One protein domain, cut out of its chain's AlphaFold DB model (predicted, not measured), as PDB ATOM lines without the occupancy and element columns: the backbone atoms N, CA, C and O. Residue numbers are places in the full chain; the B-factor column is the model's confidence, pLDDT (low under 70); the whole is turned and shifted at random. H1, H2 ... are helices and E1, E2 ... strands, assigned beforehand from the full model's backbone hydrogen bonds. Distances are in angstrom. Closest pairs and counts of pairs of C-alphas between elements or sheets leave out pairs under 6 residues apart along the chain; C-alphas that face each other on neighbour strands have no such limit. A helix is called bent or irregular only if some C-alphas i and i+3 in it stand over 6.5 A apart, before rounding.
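Overview. This is residues 106 to 225 of the 247 residues of an uncharacterized protein of Ralstonia solanacearum (UniProt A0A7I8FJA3). One antiparallel sheet of six strands, strongly twisted and curled like part of a barrel, makes the body, with three short helices at its margins; residues 180 to 185, between E4 and E5, stick out. The 120 printed residues, under half of them in named elements, hold in order E1, H1, E2, E3, E4, E5, H2, E6 and H3; the sheet's order is E2, E1, E4, E5, E6, E3. The class is mixed, helices and strands, and the whole is compact, with a radius of gyration of the C-alphas of 13.5 A and spans of 40 by 33 by 24 A.

Arrangement. E5, residues 187 to 195, is an inner strand and forms a hairpin with E4, residues 172 to 175, with N 173 and O 190 2.9 A apart. E6, residues 214 to 219, is antiparallel to E5, with N 218 and O 191 2.8 A apart. Edge strand E3, residues 150 to 154, is antiparallel to E6, with N 151 and O 217 2.9 A apart. E1, residues 115 to 119, is antiparallel to E4, with N 174 and O 116 2.8 A apart. Edge strand E2, residues 136 to 140, is antiparallel to E1, with N 117 and O 138 2.8 A apart. The closest C-alphas of E2 and E3, Gln 140 and Trp 153, are 7.8 A apart. H1, residues 129 to 132, is not on the sheet. H2, residues 205 to 210, is only just on it, with 5 pairs of C-alphas within 10 A, and only grazes it. H3, residues 221 to 225, only grazes it and is irregular, with C-alphas 222 and 225 7.9 A apart. Every O i to N i+4 pair is within hydrogen-bond range in H2, but 0 of 1 in H3, where 1 of 2 O i to N i+3 pairs is; H1 is too short for an i+4 pair.

Along the chain. E5 measures 22.1 A from first to last C-alpha and E6 15.5 A. E1 begins at C-alpha 115 (78.070, 23.211, 105.824), and H3 ends at C-alpha 225 (84.148, 17.568, 84.936).

Size, cuts and confidence. The C-alphas farthest apart, of Gly 183 and Asn 201, are 44.6 A apart. The printed part has no cut; the links E3 to E4 and E4 to E5 are long. Confidence is under 70 at residue 112, residues 122 to 134 and residues 157 to 160.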
ATOM      1  N   ILE A 106      77.421  24.162  91.214       86.94
ATOM      2  CA  ILE A 106      78.263  23.187  91.912       86.94
ATOM      3  C   ILE A 106      79.523  23.899  92.389       86.94
ATOM      4  O   ILE A 106      80.073  24.727  91.659       86.94
ATOM      5  N   ALA A 107      79.953  23.603  93.614       86.06
ATOM      6  CA  ALA A 107      81.237  24.064  94.114       86.06
ATOM      7  C   ALA A 107      82.357  23.440  93.264       86.06
ATOM      8  O   ALA A 107      82.475  22.222  93.161       86.06
ATOM      9  N   ASP A 108      83.162  24.287  92.632       80.81
ATOM     10  CA  ASP A 108      84.370  23.900  91.901       80.81
ATOM     11  C   ASP A 108      85.456  23.361  92.839       80.81
ATOM     12  O   ASP A 108      86.268  22.524  92.447       80.81
ATOM     13  N   LYS A 109      85.424  23.810  94.095       83.81
ATOM     14  CA  LYS A 109      86.220  23.305  95.206       83.81
ATOM     15  C   LYS A 109      85.443  23.477  96.507       83.81
ATOM     16  O   LYS A 109      84.762  24.481  96.689       83.81
ATOM     17  N   LEU A 110      85.552  22.497  97.401       83.12
ATOM     18  CA  LEU A 110      85.039  22.601  98.767       83.12
ATOM     19  C   LEU A 110      86.042  23.342  99.657       83.12
ATOM     20  O   LEU A 110      87.136  22.829  99.901       83.12
ATOM     21  N   ASP A 111      85.654  24.516 100.154       79.00
ATOM     22  CA  ASP A 111      86.468  25.354 101.051       79.00
ATOM     23  C   ASP A 111      85.756  25.663 102.390       79.00
ATOM     24  O   ASP A 111      86.303  26.355 103.256       79.00
ATOM     25  N   ALA A 112      84.540  25.139 102.581       69.50
ATOM     26  CA  ALA A 112      83.692  25.352 103.744       69.50
ATOM     27  C   ALA A 112      84.374  25.088 105.091       69.50
ATOM     28  O   ALA A 112      84.795  23.976 105.409       69.50
ATOM     29  N   GLN A 113      84.324  26.101 105.956       80.31
ATOM     30  CA  GLN A 113      84.433  25.929 107.408       80.31
ATOM     31  C   GLN A 113      83.104  25.476 108.033       80.31
ATOM     32  O   GLN A 113      83.094  24.971 109.151       80.31
ATOM     33  N   LYS A 114      81.998  25.668 107.302       85.88
ATOM     34  CA  LYS A 114      80.634  25.331 107.703       85.88
ATOM     35  C   LYS A 114      79.862  24.733 106.537       85.88
ATOM     36  O   LYS A 114      80.090  25.127 105.396       85.88
ATOM     37  N   LEU A 115      78.933  23.831 106.830       88.81
ATOM     38  CA  LEU A 115      78.070  23.211 105.824       88.81
ATOM     39  C   LEU A 115      76.606  23.486 106.136       88.81
ATOM     40  O   LEU A 115      76.209  23.401 107.296       88.81
ATOM     41  N   THR A 116      75.793  23.682 105.105       90.25
ATOM     42  CA  THR A 116      74.332  23.613 105.222       90.25
ATOM     43  C   THR A 116      73.841  22.307 104.611       90.25
ATOM     44  O   THR A 116      74.128  22.001 103.457       90.25
ATOM     45  N   LEU A 117      73.100  21.523 105.386       88.69
ATOM     46  CA  LEU A 117      72.501  20.259 104.976       88.69
ATOM     47  C   LEU A 117      71.009  20.475 104.753       88.69
ATOM     48  O   LEU A 117      70.360  21.143 105.559       88.69
ATOM     49  N   ALA A 118      70.468  19.877 103.695       84.44
ATOM     50  CA  ALA A 118      69.040  19.878 103.428       84.44
ATOM     51  C   ALA A 118      68.543  18.489 103.012       84.44
ATOM     52  O   ALA A 118      69.110  17.859 102.113       84.44
ATOM     53  N   GLY A 119      67.462  18.031 103.640       78.00
ATOM     54  CA  GLY A 119      66.901  16.698 103.433       78.00
ATOM     55  C   GLY A 119      65.471  16.569 103.953       78.00
ATOM     56  O   GLY A 119      64.943  17.466 104.607       78.00
ATOM     57  N   TYR A 120      64.814  15.466 103.599       73.19
ATOM     58  CA  TYR A 120      63.458  15.131 104.061       73.19
ATOM     59  C   TYR A 120      63.461  14.053 105.156       73.19
ATOM     60  O   TYR A 120      62.397  13.657 105.633       73.19
ATOM     61  N   GLY A 121      64.640  13.541 105.522       71.12
ATOM     62  CA  GLY A 121      64.831  12.636 106.644       71.12
ATOM     63  C   GLY A 121      64.968  13.400 107.958       71.12
ATOM     64  O   GLY A 121      64.392  14.470 108.153       71.12
ATOM     65  N   LEU A 122      65.742  12.846 108.890       68.38
ATOM     66  CA  LEU A 122      66.006  13.463 110.196       68.38
ATOM     67  C   LEU A 122      67.241  14.376 110.127       68.38
ATOM     68  O   LEU A 122      68.151  14.258 110.950       68.38
ATOM     69  N   THR A 123      67.260  15.288 109.148       59.88
ATOM     70  CA  THR A 123      68.378  16.217 108.903       59.88
ATOM     71  C   THR A 123      68.664  17.115 110.118       59.88
ATOM     72  O   THR A 123      69.797  17.531 110.360       59.88
ATOM     73  N   ASP A 124      67.629  17.387 110.918       62.62
ATOM     74  CA  ASP A 124      67.707  17.990 112.249       62.62
ATOM     75  C   ASP A 124      66.933  17.106 113.234       62.62
ATOM     76  O   ASP A 124      65.700  17.066 113.240       62.62
ATOM     77  N   VAL A 125      67.668  16.376 114.076       56.38
ATOM     78  CA  VAL A 125      67.092  15.385 114.997       56.38
ATOM     79  C   VAL A 125      66.218  16.027 116.080       56.38
ATOM     80  O   VAL A 125      65.412  15.352 116.716       56.38
ATOM     81  N   LYS A 126      66.323  17.349 116.284       56.38
ATOM     82  CA  LYS A 126      65.600  18.054 117.351       56.38
ATOM     83  C   LYS A 126      64.120  18.292 117.039       56.38
ATOM     84  O   LYS A 126      63.384  18.708 117.936       56.38
ATOM     85  N   LYS A 127      63.653  18.055 115.807       52.03
ATOM     86  CA  LYS A 127      62.254  18.290 115.409       52.03
ATOM     87  C   LYS A 127      61.695  17.091 114.643       52.03
ATOM     88  O   LYS A 127      62.299  16.632 113.684       52.03
ATOM     89  N   GLY A 128      60.504  16.623 115.034       48.69
ATOM     90  CA  GLY A 128      59.770  15.496 114.428       48.69
ATOM     91  C   GLY A 128      59.248  15.747 113.006       48.69
ATOM     92  O   GLY A 128      58.095  15.468 112.703       48.69
ATOM     93  N   ALA A 129      60.067  16.321 112.127       50.06
ATOM     94  CA  ALA A 129      59.669  16.715 110.780       50.06
ATOM     95  C   ALA A 129      59.602  15.552 109.784       50.06
ATOM     96  O   ALA A 129      58.979  15.697 108.734       50.06
ATOM     97  N   PHE A 130      60.149  14.383 110.138       49.19
ATOM     98  CA  PHE A 130      59.869  13.150 109.403       49.19
ATOM     99  C   PHE A 130      58.352  12.899 109.318       49.19
ATOM    100  O   PHE A 130      57.830  12.584 108.249       49.19
ATOM    101  N   ASP A 131      57.620  13.161 110.408       54.44
ATOM    102  CA  ASP A 131      56.163  12.995 110.454       54.44
ATOM    103  C   ASP A 131      55.419  14.095 109.679       54.44
ATOM    104  O   ASP A 131      54.322  13.861 109.163       54.44
ATOM    105  N   SER A 132      56.004  15.294 109.561       55.53
ATOM    106  CA  SER A 132      55.411  16.418 108.821       55.53
ATOM    107  C   SER A 132      55.776  16.433 107.340       55.53
ATOM    108  O   SER A 132      55.178  17.195 106.577       55.53
ATOM    109  N   GLY A 133      56.750  15.624 106.911       59.12
ATOM    110  CA  GLY A 133      57.111  15.496 105.507       59.12
ATOM    111  C   GLY A 133      57.639  16.777 104.867       59.12
ATOM    112  O   GLY A 133      57.404  17.034 103.681       59.12
ATOM    113  N   SER A 134      58.263  17.617 105.685       65.19
ATOM    114  CA  SER A 134      58.776  18.929 105.306       65.19
ATOM    115  C   SER A 134      60.278  18.854 105.041       65.19
ATOM    116  O   SER A 134      60.970  18.047 105.652       65.19
ATOM    117  N   LEU A 135      60.781  19.709 104.148       71.62
ATOM    118  CA  LEU A 135      62.222  19.867 103.966       71.62
ATOM    119  C   LEU A 135      62.823  20.433 105.256       71.62
ATOM    120  O   LEU A 135      62.383  21.479 105.740       71.62
ATOM    121  N   LEU A 136      63.832  19.758 105.786       76.81
ATOM    122  CA  LEU A 136      64.652  20.241 106.879       76.81
ATOM    123  C   LEU A 136      65.927  20.868 106.339       76.81
ATOM    124  O   LEU A 136      66.514  20.379 105.376       76.81
ATOM    125  N   VAL A 137      66.354  21.939 106.998       80.56
ATOM    126  CA  VAL A 137      67.627  22.612 106.747       80.56
ATOM    127  C   VAL A 137      68.341  22.750 108.081       80.56
ATOM    128  O   VAL A 137      67.738  23.190 109.061       80.56
ATOM    129  N   GLY A 138      69.609  22.361 108.121       84.94
ATOM    130  CA  GLY A 138      70.434  22.461 109.315       84.94
ATOM    131  C   GLY A 138      71.900  22.714 108.978       84.94
ATOM    132  O   GLY A 138      72.306  22.615 107.822       84.94
ATOM    133  N   TRP A 139      72.704  23.036 109.989       87.19
ATOM    134  CA  TRP A 139      74.078  23.505 109.798       87.19
ATOM    135  C   TRP A 139      75.100  22.626 110.516       87.19
ATOM    136  O   TRP A 139      74.833  22.090 111.589       87.19
ATOM    137  N   GLN A 140      76.281  22.478 109.919       86.12
ATOM    138  CA  GLN A 140      77.493  22.015 110.590       86.12
ATOM    139  C   GLN A 140      78.418  23.192 110.817       86.12
ATOM    140  O   GLN A 140      78.896  23.802 109.864       86.12
ATOM    141  N   GLU A 141      78.714  23.454 112.082       80.94
ATOM    142  CA  GLU A 141      79.579  24.559 112.498       80.94
ATOM    143  C   GLU A 141      81.069  24.198 112.462       80.94
ATOM    144  O   GLU A 141      81.928  25.079 112.514       80.94
ATOM    145  N   ARG A 142      81.392  22.898 112.406       81.50
ATOM    146  CA  ARG A 142      82.774  22.412 112.365       81.50
ATOM    147  C   ARG A 142      83.205  22.113 110.929       81.50
ATOM    148  O   ARG A 142      82.426  21.503 110.192       81.50
ATOM    149  N   PRO A 143      84.462  22.430 110.566       84.38
ATOM    150  CA  PRO A 143      84.992  22.081 109.257       84.38
ATOM    151  C   PRO A 143      84.946  20.564 109.030       84.38
ATOM    152  O   PRO A 143      85.345  19.803 109.921       84.38
ATOM    153  N   PRO A 144      84.479  20.099 107.860       87.06
ATOM    154  CA  PRO A 144      84.533  18.689 107.516       87.06
ATOM    155  C   PRO A 144      85.966  18.258 107.173       87.06
ATOM    156  O   PRO A 144      86.775  19.029 106.654       87.06
ATOM    157  N   SER A 145      86.253  16.980 107.379       89.81
ATOM    158  CA  SER A 145      87.410  16.301 106.802       89.81
ATOM    159  C   SER A 145      87.120  15.929 105.350       89.81
ATOM    160  O   SER A 145      86.102  15.297 105.056       89.81
ATOM    161  N   LEU A 146      88.027  16.279 104.439       89.31
ATOM    162  CA  LEU A 146      87.933  15.921 103.023       89.31
ATOM    163  C   LEU A 146      88.745  14.649 102.742       89.31
ATOM    164  O   LEU A 146      89.973  14.650 102.809       89.31
ATOM    165  N   GLU A 147      88.052  13.566 102.407       88.69
ATOM    166  CA  GLU A 147      88.625  12.318 101.899       88.69
ATOM    167  C   GLU A 147      88.631  12.321 100.354       88.69
ATOM    168  O   GLU A 147      88.164  13.266  99.714       88.69
ATOM    169  N   SER A 148      89.157  11.263  99.728       86.81
ATOM    170  CA  SER A 148      89.325  11.172  98.267       86.81
ATOM    171  C   SER A 148      88.028  11.400  97.478       86.81
ATOM    172  O   SER A 148      88.026  12.180  96.531       86.81
ATOM    173  N   THR A 149      86.928  10.753  97.873       87.75
ATOM    174  CA  THR A 149      85.610  10.858  97.210       87.75
ATOM    175  C   THR A 149      84.500  11.337  98.141       87.75
ATOM    176  O   THR A 149      83.350  11.490  97.731       87.75
ATOM    177  N   SER A 150      84.816  11.543  99.415       90.38
ATOM    178  CA  SER A 150      83.850  11.846 100.466       90.38
ATOM    179  C   SER A 150      84.288  13.037 101.291       90.38
ATOM    180  O   SER A 150      85.472  13.327 101.417       90.38
ATOM    181  N   LEU A 151      83.317  13.720 101.872       92.00
ATOM    182  CA  LEU A 151      83.537  14.602 103.003       92.00
ATOM    183  C   LEU A 151      82.875  13.983 104.228       92.00
ATOM    184  O   LEU A 151      81.840  13.318 104.117       92.00
ATOM    185  N   VAL A 152      83.500  14.170 105.382       90.88
ATOM    186  CA  VAL A 152      83.092  13.574 106.651       90.88
ATOM    187  C   VAL A 152      83.085  14.659 107.712       90.88
ATOM    188  O   VAL A 152      84.065  15.382 107.853       90.88
ATOM    189  N   TRP A 153      82.009  14.776 108.479       88.06
ATOM    190  CA  TRP A 153      81.937  15.705 109.607       88.06
ATOM    191  C   TRP A 153      81.622  14.958 110.896       88.06
ATOM    192  O   TRP A 153      80.945  13.930 110.892       88.06
ATOM    193  N   SER A 154      82.119  15.483 112.012       82.69
ATOM    194  CA  SER A 154      81.743  14.994 113.336       82.69
ATOM    195  C   SER A 154      80.299  15.382 113.620       82.69
ATOM    196  O   SER A 154      79.940  16.546 113.466       82.69
ATOM    197  N   VAL A 155      79.502  14.442 114.115       75.31
ATOM    198  CA  VAL A 155      78.173  14.756 114.649       75.31
ATOM    199  C   VAL A 155      78.369  15.231 116.086       75.31
ATOM    200  O   VAL A 155      78.753  14.452 116.954       75.31
ATOM    201  N   ASP A 156      78.185  16.527 116.340       71.62
ATOM    202  CA  ASP A 156      78.172  17.080 117.700       71.62
ATOM    203  C   ASP A 156      76.876  17.858 117.929       71.62
ATOM    204  O   ASP A 156      76.792  19.067 117.723       71.62
ATOM    205  N   LEU A 157      75.833  17.141 118.351       67.88
ATOM    206  CA  LEU A 157      74.492  17.706 118.533       67.88
ATOM    207  C   LEU A 157      74.397  18.738 119.673       67.88
ATOM    208  O   LEU A 157      73.344  19.374 119.834       67.88
ATOM    209  N   ARG A 158      75.471  18.911 120.463       62.19
ATOM    210  CA  ARG A 158      75.504  19.766 121.662       62.19
ATOM    211  C   ARG A 158      75.124  21.221 121.382       62.19
ATOM    212  O   ARG A 158      74.532  21.835 122.261       62.19
ATOM    213  N   ASP A 159      75.268  21.688 120.143       59.50
ATOM    214  CA  ASP A 159      74.929  23.064 119.747       59.50
ATOM    215  C   ASP A 159      73.835  23.152 118.668       59.50
ATOM    216  O   ASP A 159      73.614  24.201 118.076       59.50
ATOM    217  N   GLY A 160      73.102  22.060 118.410       62.19
ATOM    218  CA  GLY A 160      72.105  22.040 117.328       62.19
ATOM    219  C   GLY A 160      72.706  21.869 115.938       62.19
ATOM    220  O   GLY A 160      72.056  22.211 114.957       62.19
ATOM    221  N   ALA A 161      73.917  21.308 115.861       72.25
ATOM    222  CA  ALA A 161      74.459  20.840 114.599       72.25
ATOM    223  C   ALA A 161      73.511  19.806 113.973       72.25
ATOM    224  O   ALA A 161      72.962  18.949 114.671       72.25
ATOM    225  N   ALA A 162      73.337  19.891 112.658       77.69
ATOM    226  CA  ALA A 162      72.552  18.941 111.883       77.69
ATOM    227  C   ALA A 162      73.150  17.523 111.946       77.69
ATOM    228  O   ALA A 162      74.246  17.288 112.456       77.69
ATOM    229  N   THR A 163      72.474  16.544 111.373       76.38
ATOM    230  CA  THR A 163      73.126  15.279 111.027       76.38
ATOM    231  C   THR A 163      72.492  14.723 109.767       76.38
ATOM    232  O   THR A 163      71.399  15.127 109.396       76.38
ATOM    233  N   ALA A 164      73.187  13.826 109.080       76.88
ATOM    234  CA  ALA A 164      72.557  13.027 108.039       76.88
ATOM    235  C   ALA A 164      71.959  11.781 108.692       76.88
ATOM    236  O   ALA A 164      72.634  11.135 109.494       76.88
ATOM    237  N   CYS A 165      70.726  11.427 108.348       76.62
ATOM    238  CA  CYS A 165      70.048  10.268 108.909       76.62
ATOM    239  C   CYS A 165      69.291   9.461 107.844       76.62
ATOM    240  O   CYS A 165      69.315   9.773 106.652       76.62
ATOM    241  N   GLY A 166      68.617   8.389 108.269       75.94
ATOM    242  CA  GLY A 166      67.706   7.631 107.419       75.94
ATOM    243  C   GLY A 166      66.710   8.558 106.715       75.94
ATOM    244  O   GLY A 166      66.035   9.363 107.352       75.94
ATOM    245  N   GLY A 167      66.651   8.453 105.386       75.19
ATOM    246  CA  GLY A 167      65.826   9.311 104.529       75.19
ATOM    247  C   GLY A 167      66.528  10.557 103.977       75.19
ATOM    248  O   GLY A 167      65.975  11.190 103.082       75.19
ATOM    249  N   ASP A 168      67.740  10.888 104.439       80.38
ATOM    250  CA  ASP A 168      68.512  12.027 103.918       80.38
ATOM    251  C   ASP A 168      69.463  11.659 102.775       80.38
ATOM    252  O   ASP A 168      70.004  12.555 102.135       80.38
ATOM    253  N   SER A 169      69.687  10.370 102.498       87.31
ATOM    254  CA  SER A 169      70.525   9.922 101.379       87.31
ATOM    255  C   SER A 169      70.061  10.537 100.056       87.31
ATOM    256  O   SER A 169      68.893  10.432  99.688       87.31
ATOM    257  N   GLY A 170      70.974  11.182  99.329       88.25
ATOM    258  CA  GLY A 170      70.640  11.967  98.138       88.25
ATOM    259  C   GLY A 170      70.335  13.446  98.412       88.25
ATOM    260  O   GLY A 170      70.253  14.225  97.464       88.25
ATOM    261  N   GLY A 171      70.210  13.850  99.678       87.31
ATOM    262  CA  GLY A 171      69.992  15.231 100.107       87.31
ATOM    263  C   GLY A 171      71.175  16.155  99.812       87.31
ATOM    264  O   GLY A 171      72.310  15.715  99.621       87.31
ATOM    265  N   ALA A 172      70.912  17.458  99.765       89.12
ATOM    266  CA  ALA A 172      71.899  18.459  99.376       89.12
ATOM    267  C   ALA A 172      72.812  18.845 100.547       89.12
ATOM    268  O   ALA A 172      72.346  19.082 101.660       89.12
ATOM    269  N   VAL A 173      74.111  18.979 100.271       91.69
ATOM    270  CA  VAL A 173      75.076  19.619 101.171       91.69
ATOM    271  C   VAL A 173      75.686  20.815 100.455       91.69
ATOM    272  O   VAL A 173      76.382  20.671  99.444       91.69
ATOM    273  N   PHE A 174      75.418  22.004 100.976       91.44
ATOM    274  CA  PHE A 174      75.931  23.259 100.451       91.44
ATOM    275  C   PHE A 174      77.243  23.647 101.133       91.44
ATOM    276  O   PHE A 174      77.433  23.439 102.332       91.44
ATOM    277  N   ASP A 175      78.141  24.210 100.330       89.19
ATOM    278  CA  ASP A 175      79.408  24.788 100.765       89.19
ATOM    279  C   ASP A 175      79.141  26.169 101.381       89.19
ATOM    280  O   ASP A 175      78.819  27.123 100.667       89.19
ATOM    281  N   GLY A 176      79.236  26.263 102.708       86.50
ATOM    282  CA  GLY A 176      79.021  27.492 103.467       86.50
ATOM    283  C   GLY A 176      77.753  27.500 104.317       86.50
ATOM    284  O   GLY A 176      77.076  26.489 104.491       86.50
ATOM    285  N   ASP A 177      77.478  28.677 104.874       86.00
ATOM    286  CA  ASP A 177      76.318  28.973 105.711       86.00
ATOM    287  C   ASP A 177      75.231  29.627 104.852       86.00
ATOM    288  O   ASP A 177      75.368  30.780 104.438       86.00
ATOM    289  N   ILE A 178      74.197  28.858 104.516       84.75
ATOM    290  CA  ILE A 178      73.066  29.313 103.706       84.75
ATOM    291  C   ILE A 178      71.897  29.639 104.636       84.75
ATOM    292  O   ILE A 178      71.284  28.736 105.208       84.75
ATOM    293  N   ALA A 179      71.573  30.926 104.759       80.56
ATOM    294  CA  ALA A 179      70.473  31.417 105.588       80.56
ATOM    295  C   ALA A 179      69.215  31.766 104.768       80.56
ATOM    296  O   ALA A 179      68.159  32.049 105.337       80.56
ATOM    297  N   GLY A 180      69.307  31.742 103.435       75.62
ATOM    298  CA  GLY A 180      68.225  32.098 102.520       75.62
ATOM    299  C   GLY A 180      68.059  33.606 102.320       75.62
ATOM    300  O   GLY A 180      66.987  34.051 101.903       75.62
ATOM    301  N   ALA A 181      69.080  34.411 102.629       77.50
ATOM    302  CA  ALA A 181      69.014  35.859 102.458       77.50
ATOM    303  C   ALA A 181      68.990  36.271 100.966       77.50
ATOM    304  O   ALA A 181      69.594  35.606 100.117       77.50
ATOM    305  N   PRO A 182      68.333  37.396 100.610       75.56
ATOM    306  CA  PRO A 182      68.340  37.900  99.240       75.56
ATOM    307  C   PRO A 182      69.767  38.118  98.715       75.56
ATOM    308  O   PRO A 182      70.545  38.864  99.306       75.56
ATOM    309  N   GLY A 183      70.097  37.495  97.580       75.75
ATOM    310  CA  GLY A 183      71.416  37.598  96.946       75.75
ATOM    311  C   GLY A 183      72.413  36.505  97.338       75.75
ATOM    312  O   GLY A 183      73.490  36.449  96.742       75.75
ATOM    313  N   GLU A 184      72.069  35.609  98.269       80.19
ATOM    314  CA  GLU A 184      72.854  34.395  98.497       80.19
ATOM    315  C   GLU A 184      72.884  33.525  97.237       80.19
ATOM    316  O   GLU A 184      71.867  33.296  96.576       80.19
ATOM    317  N   VAL A 185      74.073  33.026  96.901       80.50
ATOM    318  CA  VAL A 185      74.279  32.119  95.770       80.50
ATOM    319  C   VAL A 185      74.765  30.782  96.325       80.50
ATOM    320  O   VAL A 185      75.978  30.571  96.413       80.50
ATOM    321  N   PRO A 186      73.847  29.884  96.727       83.25
ATOM    322  CA  PRO A 186      74.226  28.605  97.300       83.25
ATOM    323  C   PRO A 186      75.006  27.772  96.281       83.25
ATOM    324  O   PRO A 186      74.631  27.669  95.107       83.25
ATOM    325  N   LYS A 187      76.108  27.177  96.739       88.62
ATOM    326  CA  LYS A 187      76.920  26.244  95.956       88.62
ATOM    327  C   LYS A 187      76.734  24.844  96.517       88.62
ATOM    328  O   LYS A 187      77.053  24.592  97.674       88.62
ATOM    329  N   LEU A 188      76.221  23.933  95.702       90.19
ATOM    330  CA  LEU A 188      76.107  22.527  96.056       90.19
ATOM    331  C   LEU A 188      77.503  21.899  96.044       90.19
ATOM    332  O   LEU A 188      78.143  21.815  94.996       90.19
ATOM    333  N   GLY A 189      77.980  21.486  97.211       91.25
ATOM    334  CA  GLY A 189      79.320  20.937  97.385       91.25
ATOM    335  C   GLY A 189      79.352  19.411  97.432       91.25
ATOM    336  O   GLY A 189      80.302  18.783  96.958       91.25
ATOM    337  N   ALA A 190      78.300  18.803  97.978       93.44
ATOM    338  CA  ALA A 190      78.196  17.362  98.133       93.44
ATOM    339  C   ALA A 190      76.739  16.889  98.178       93.44
ATOM    340  O   ALA A 190      75.803  17.686  98.271       93.44
ATOM    341  N   ILE A 191      76.570  15.571  98.129       93.31
ATOM    342  CA  ILE A 191      75.294  14.890  98.331       93.31
ATOM    343  C   ILE A 191      75.403  13.979  99.546       93.31
ATOM    344  O   ILE A 191      76.366  13.219  99.664       93.31
ATOM    345  N   ILE A 192      74.431  14.049 100.453       93.12
ATOM    346  CA  ILE A 192      74.378  13.208 101.648       93.12
ATOM    347  C   ILE A 192      74.426  11.736 101.226       93.12
ATOM    348  O   ILE A 192      73.621  11.282 100.415       93.12
ATOM    349  N   SER A 193      75.390  11.003 101.781       91.75
ATOM    350  CA  SER A 193      75.610   9.586 101.495       91.75
ATOM    351  C   SER A 193      75.036   8.746 102.629       91.75
ATOM    352  O   SER A 193      74.064   8.024 102.442       91.75
ATOM    353  N   THR A 194      75.601   8.851 103.830       88.06
ATOM    354  CA  THR A 194      75.172   8.027 104.963       88.06
ATOM    355  C   THR A 194      75.644   8.607 106.294       88.06
ATOM    356  O   THR A 194      76.474   9.520 106.335       88.06
ATOM    357  N   ALA A 195      75.141   8.046 107.390       84.75
ATOM    358  CA  ALA A 195      75.682   8.246 108.725       84.75
ATOM    359  C   ALA A 195      76.701   7.146 109.053       84.75
ATOM    360  O   ALA A 195      76.582   6.000 108.616       84.75
ATOM    361  N   GLY A 196      77.709   7.488 109.848       79.88
ATOM    362  CA  GLY A 196      78.584   6.507 110.472       79.88
ATOM    363  C   GLY A 196      77.819   5.609 111.450       79.88
ATOM    364  O   GLY A 196      76.720   5.957 111.887       79.88
ATOM    365  N   PRO A 197      78.395   4.454 111.828       79.38
ATOM    366  CA  PRO A 197      77.777   3.585 112.819       79.38
ATOM    367  C   PRO A 197      77.543   4.343 114.138       79.38
ATOM    368  O   PRO A 197      78.344   5.222 114.495       79.38
ATOM    369  N   PRO A 198      76.470   4.009 114.878       73.62
ATOM    370  CA  PRO A 198      76.247   4.588 116.190       73.62
ATOM    371  C   PRO A 198      77.373   4.170 117.137       73.62
ATOM    372  O   PRO A 198      77.850   3.036 117.119       73.62
ATOM    373  N   THR A 199      77.789   5.096 117.989       70.06
ATOM    374  CA  THR A 199      78.796   4.869 119.037       70.06
ATOM    375  C   THR A 199      78.244   4.081 120.232       70.06
ATOM    376  O   THR A 199      78.990   3.704 121.133       70.06
ATOM    377  N   THR A 200      76.938   3.799 120.226       74.81
ATOM    378  CA  THR A 200      76.194   3.049 121.242       74.81
ATOM    379  C   THR A 200      75.285   2.002 120.581       74.81
ATOM    380  O   THR A 200      75.049   2.040 119.373       74.81
ATOM    381  N   ASN A 201      74.735   1.061 121.362       76.12
ATOM    382  CA  ASN A 201      73.776   0.049 120.883       76.12
ATOM    383  C   ASN A 201      72.371   0.646 120.646       76.12
ATOM    384  O   ASN A 201      71.380   0.188 121.216       76.12
ATOM    385  N   ALA A 202      72.282   1.698 119.837       74.50
ATOM    386  CA  ALA A 202      71.029   2.347 119.488       74.50
ATOM    387  C   ALA A 202      70.160   1.447 118.589       74.50
ATOM    388  O   ALA A 202      70.617   0.932 117.566       74.50
ATOM    389  N   THR A 203      68.891   1.267 118.959       77.12
ATOM    390  CA  THR A 203      67.953   0.370 118.260       77.12
ATOM    391  C   THR A 203      66.943   1.099 117.374       77.12
ATOM    392  O   THR A 203      66.426   0.492 116.439       77.12
ATOM    393  N   THR A 204      66.684   2.388 117.616       77.88
ATOM    394  CA  THR A 204      65.800   3.222 116.785       77.88
ATOM    395  C   THR A 204      66.607   4.044 115.782       77.88
ATOM    396  O   THR A 204      67.746   4.406 116.065       77.88
ATOM    397  N   GLU A 205      66.033   4.371 114.618       74.94
ATOM    398  CA  GLU A 205      66.716   5.195 113.602       74.94
ATOM    399  C   GLU A 205      67.111   6.576 114.141       74.94
ATOM    400  O   GLU A 205      68.239   7.013 113.940       74.94
ATOM    401  N   ILE A 206      66.233   7.203 114.931       75.88
ATOM    402  CA  ILE A 206      66.530   8.464 115.626       75.88
ATOM    403  C   ILE A 206      67.773   8.301 116.505       75.88
ATOM    404  O   ILE A 206      68.756   9.012 116.316       75.88
ATOM    405  N   ALA A 207      67.784   7.311 117.405       77.69
ATOM    406  CA  ALA A 207      68.910   7.115 118.311       77.69
ATOM    407  C   ALA A 207      70.197   6.737 117.561       77.69
ATOM    408  O   ALA A 207      71.283   7.138 117.979       77.69
ATOM    409  N   LYS A 208      70.111   5.994 116.448       79.44
ATOM    410  CA  LYS A 208      71.284   5.683 115.617       79.44
ATOM    411  C   LYS A 208      71.926   6.952 115.073       79.44
ATOM    412  O   LYS A 208      73.147   7.059 115.094       79.44
ATOM    413  N   CYS A 209      71.115   7.912 114.645       77.69
ATOM    414  CA  CYS A 209      71.588   9.181 114.105       77.69
ATOM    415  C   CYS A 209      72.066  10.148 115.189       77.69
ATOM    416  O   CYS A 209      73.086  10.805 114.997       77.69
ATOM    417  N   GLU A 210      71.402  10.183 116.350       77.81
ATOM    418  CA  GLU A 210      71.863  10.977 117.500       77.81
ATOM    419  C   GLU A 210      73.224  10.525 118.022       77.81
ATOM    420  O   GLU A 210      74.013  11.334 118.507       77.81
ATOM    421  N   ASN A 211      73.495   9.225 117.922       77.88
ATOM    422  CA  ASN A 211      74.722   8.611 118.410       77.88
ATOM    423  C   ASN A 211      75.721   8.307 117.287       77.88
ATOM    424  O   ASN A 211      76.740   7.663 117.559       77.88
ATOM    425  N   ALA A 212      75.450   8.721 116.046       83.06
ATOM    426  CA  ALA A 212      76.340   8.480 114.918       83.06
ATOM    427  C   ALA A 212      77.702   9.130 115.180       83.06
ATOM    428  O   ALA A 212      77.782  10.289 115.578       83.06
ATOM    429  N   GLY A 213      78.793   8.397 114.946       82.00
ATOM    430  CA  GLY A 213      80.135   8.959 115.149       82.00
ATOM    431  C   GLY A 213      80.478  10.084 114.164       82.00
ATOM    432  O   GLY A 213      81.289  10.956 114.470       82.00
ATOM    433  N   PHE A 214      79.876  10.063 112.973       87.06
ATOM    434  CA  PHE A 214      80.110  11.035 111.909       87.06
ATOM    435  C   PHE A 214      78.965  11.030 110.891       87.06
ATOM    436  O   PHE A 214      78.236  10.046 110.777       87.06
ATOM    437  N   GLY A 215      78.846  12.103 110.114       88.56
ATOM    438  CA  GLY A 215      78.086  12.124 108.867       88.56
ATOM    439  C   GLY A 215      79.025  12.062 107.664       88.56
ATOM    440  O   GLY A 215      80.186  12.469 107.755       88.56
ATOM    441  N   ARG A 216      78.550  11.510 106.545       91.31
ATOM    442  CA  ARG A 216      79.322  11.354 105.307       91.31
ATOM    443  C   ARG A 216      78.504  11.817 104.103       91.31
ATOM    444  O   ARG A 216      77.334  11.468 103.956       91.31
ATOM    445  N   ALA A 217      79.152  12.544 103.202       93.38
ATOM    446  CA  ALA A 217      78.584  12.964 101.924       93.38
ATOM    447  C   ALA A 217      79.566  12.709 100.773       93.38
ATOM    448  O   ALA A 217      80.784  12.748 100.962       93.38
ATOM    449  N   ALA A 218      79.039  12.425  99.585       93.81
ATOM    450  CA  ALA A 218      79.811  12.255  98.363       93.81
ATOM    451  C   ALA A 218      80.158  13.624  97.774       93.81
ATOM    452  O   ALA A 218      79.277  14.448  97.520       93.81
ATOM    453  N   ARG A 219      81.451  13.864  97.567       93.06
ATOM    454  CA  ARG A 219      81.976  15.135  97.062       93.06
ATOM    455  C   ARG A 219      81.610  15.337  95.595       93.06
ATOM    456  O   ARG A 219      81.843  14.443  94.789       93.06
ATOM    457  N   LEU A 220      81.086  16.508  95.229       92.06
ATOM    458  CA  LEU A 220      80.785  16.823  93.825       92.06
ATOM    459  C   LEU A 220      81.944  17.506  93.096       92.06
ATOM    460  O   LEU A 220      82.062  17.343  91.883       92.06
ATOM    461  N   ASP A 221      82.817  18.216  93.812       90.44
ATOM    462  CA  ASP A 221      83.965  18.935  93.242       90.44
ATOM    463  C   ASP A 221      84.934  17.990  92.507       90.44
ATOM    464  O   ASP A 221      85.361  18.259  91.384       90.44
ATOM    465  N   VAL A 222      85.185  16.800  93.059       90.56
ATOM    466  CA  VAL A 222      86.014  15.763  92.412       90.56
ATOM    467  C   VAL A 222      85.358  15.128  91.176       90.56
ATOM    468  O   VAL A 222      86.033  14.503  90.359       90.56
ATOM    469  N   HIS A 223      84.047  15.308  91.007       90.25
ATOM    470  CA  HIS A 223      83.270  14.820  89.866       90.25
ATOM    471  C   HIS A 223      82.806  15.946  88.937       90.25
ATOM    472  O   HIS A 223      82.055  15.698  87.991       90.25
ATOM    473  N   TYR A 224      83.295  17.168  89.155       88.06
ATOM    474  CA  TYR A 224      82.855  18.373  88.463       88.06
ATOM    475  C   TYR A 224      82.895  18.235  86.936       88.06
ATOM    476  O   TYR A 224      81.904  18.485  86.253       88.06
ATOM    477  N   ALA A 225      84.007  17.744  86.381       87.19
ATOM    478  CA  ALA A 225      84.148  17.568  84.936       87.19
ATOM    479  C   ALA A 225      83.149  16.548  84.357       87.19
ATOM    480  O   ALA A 225      82.642  16.737  83.250       87.19
TER     481      ALA A 225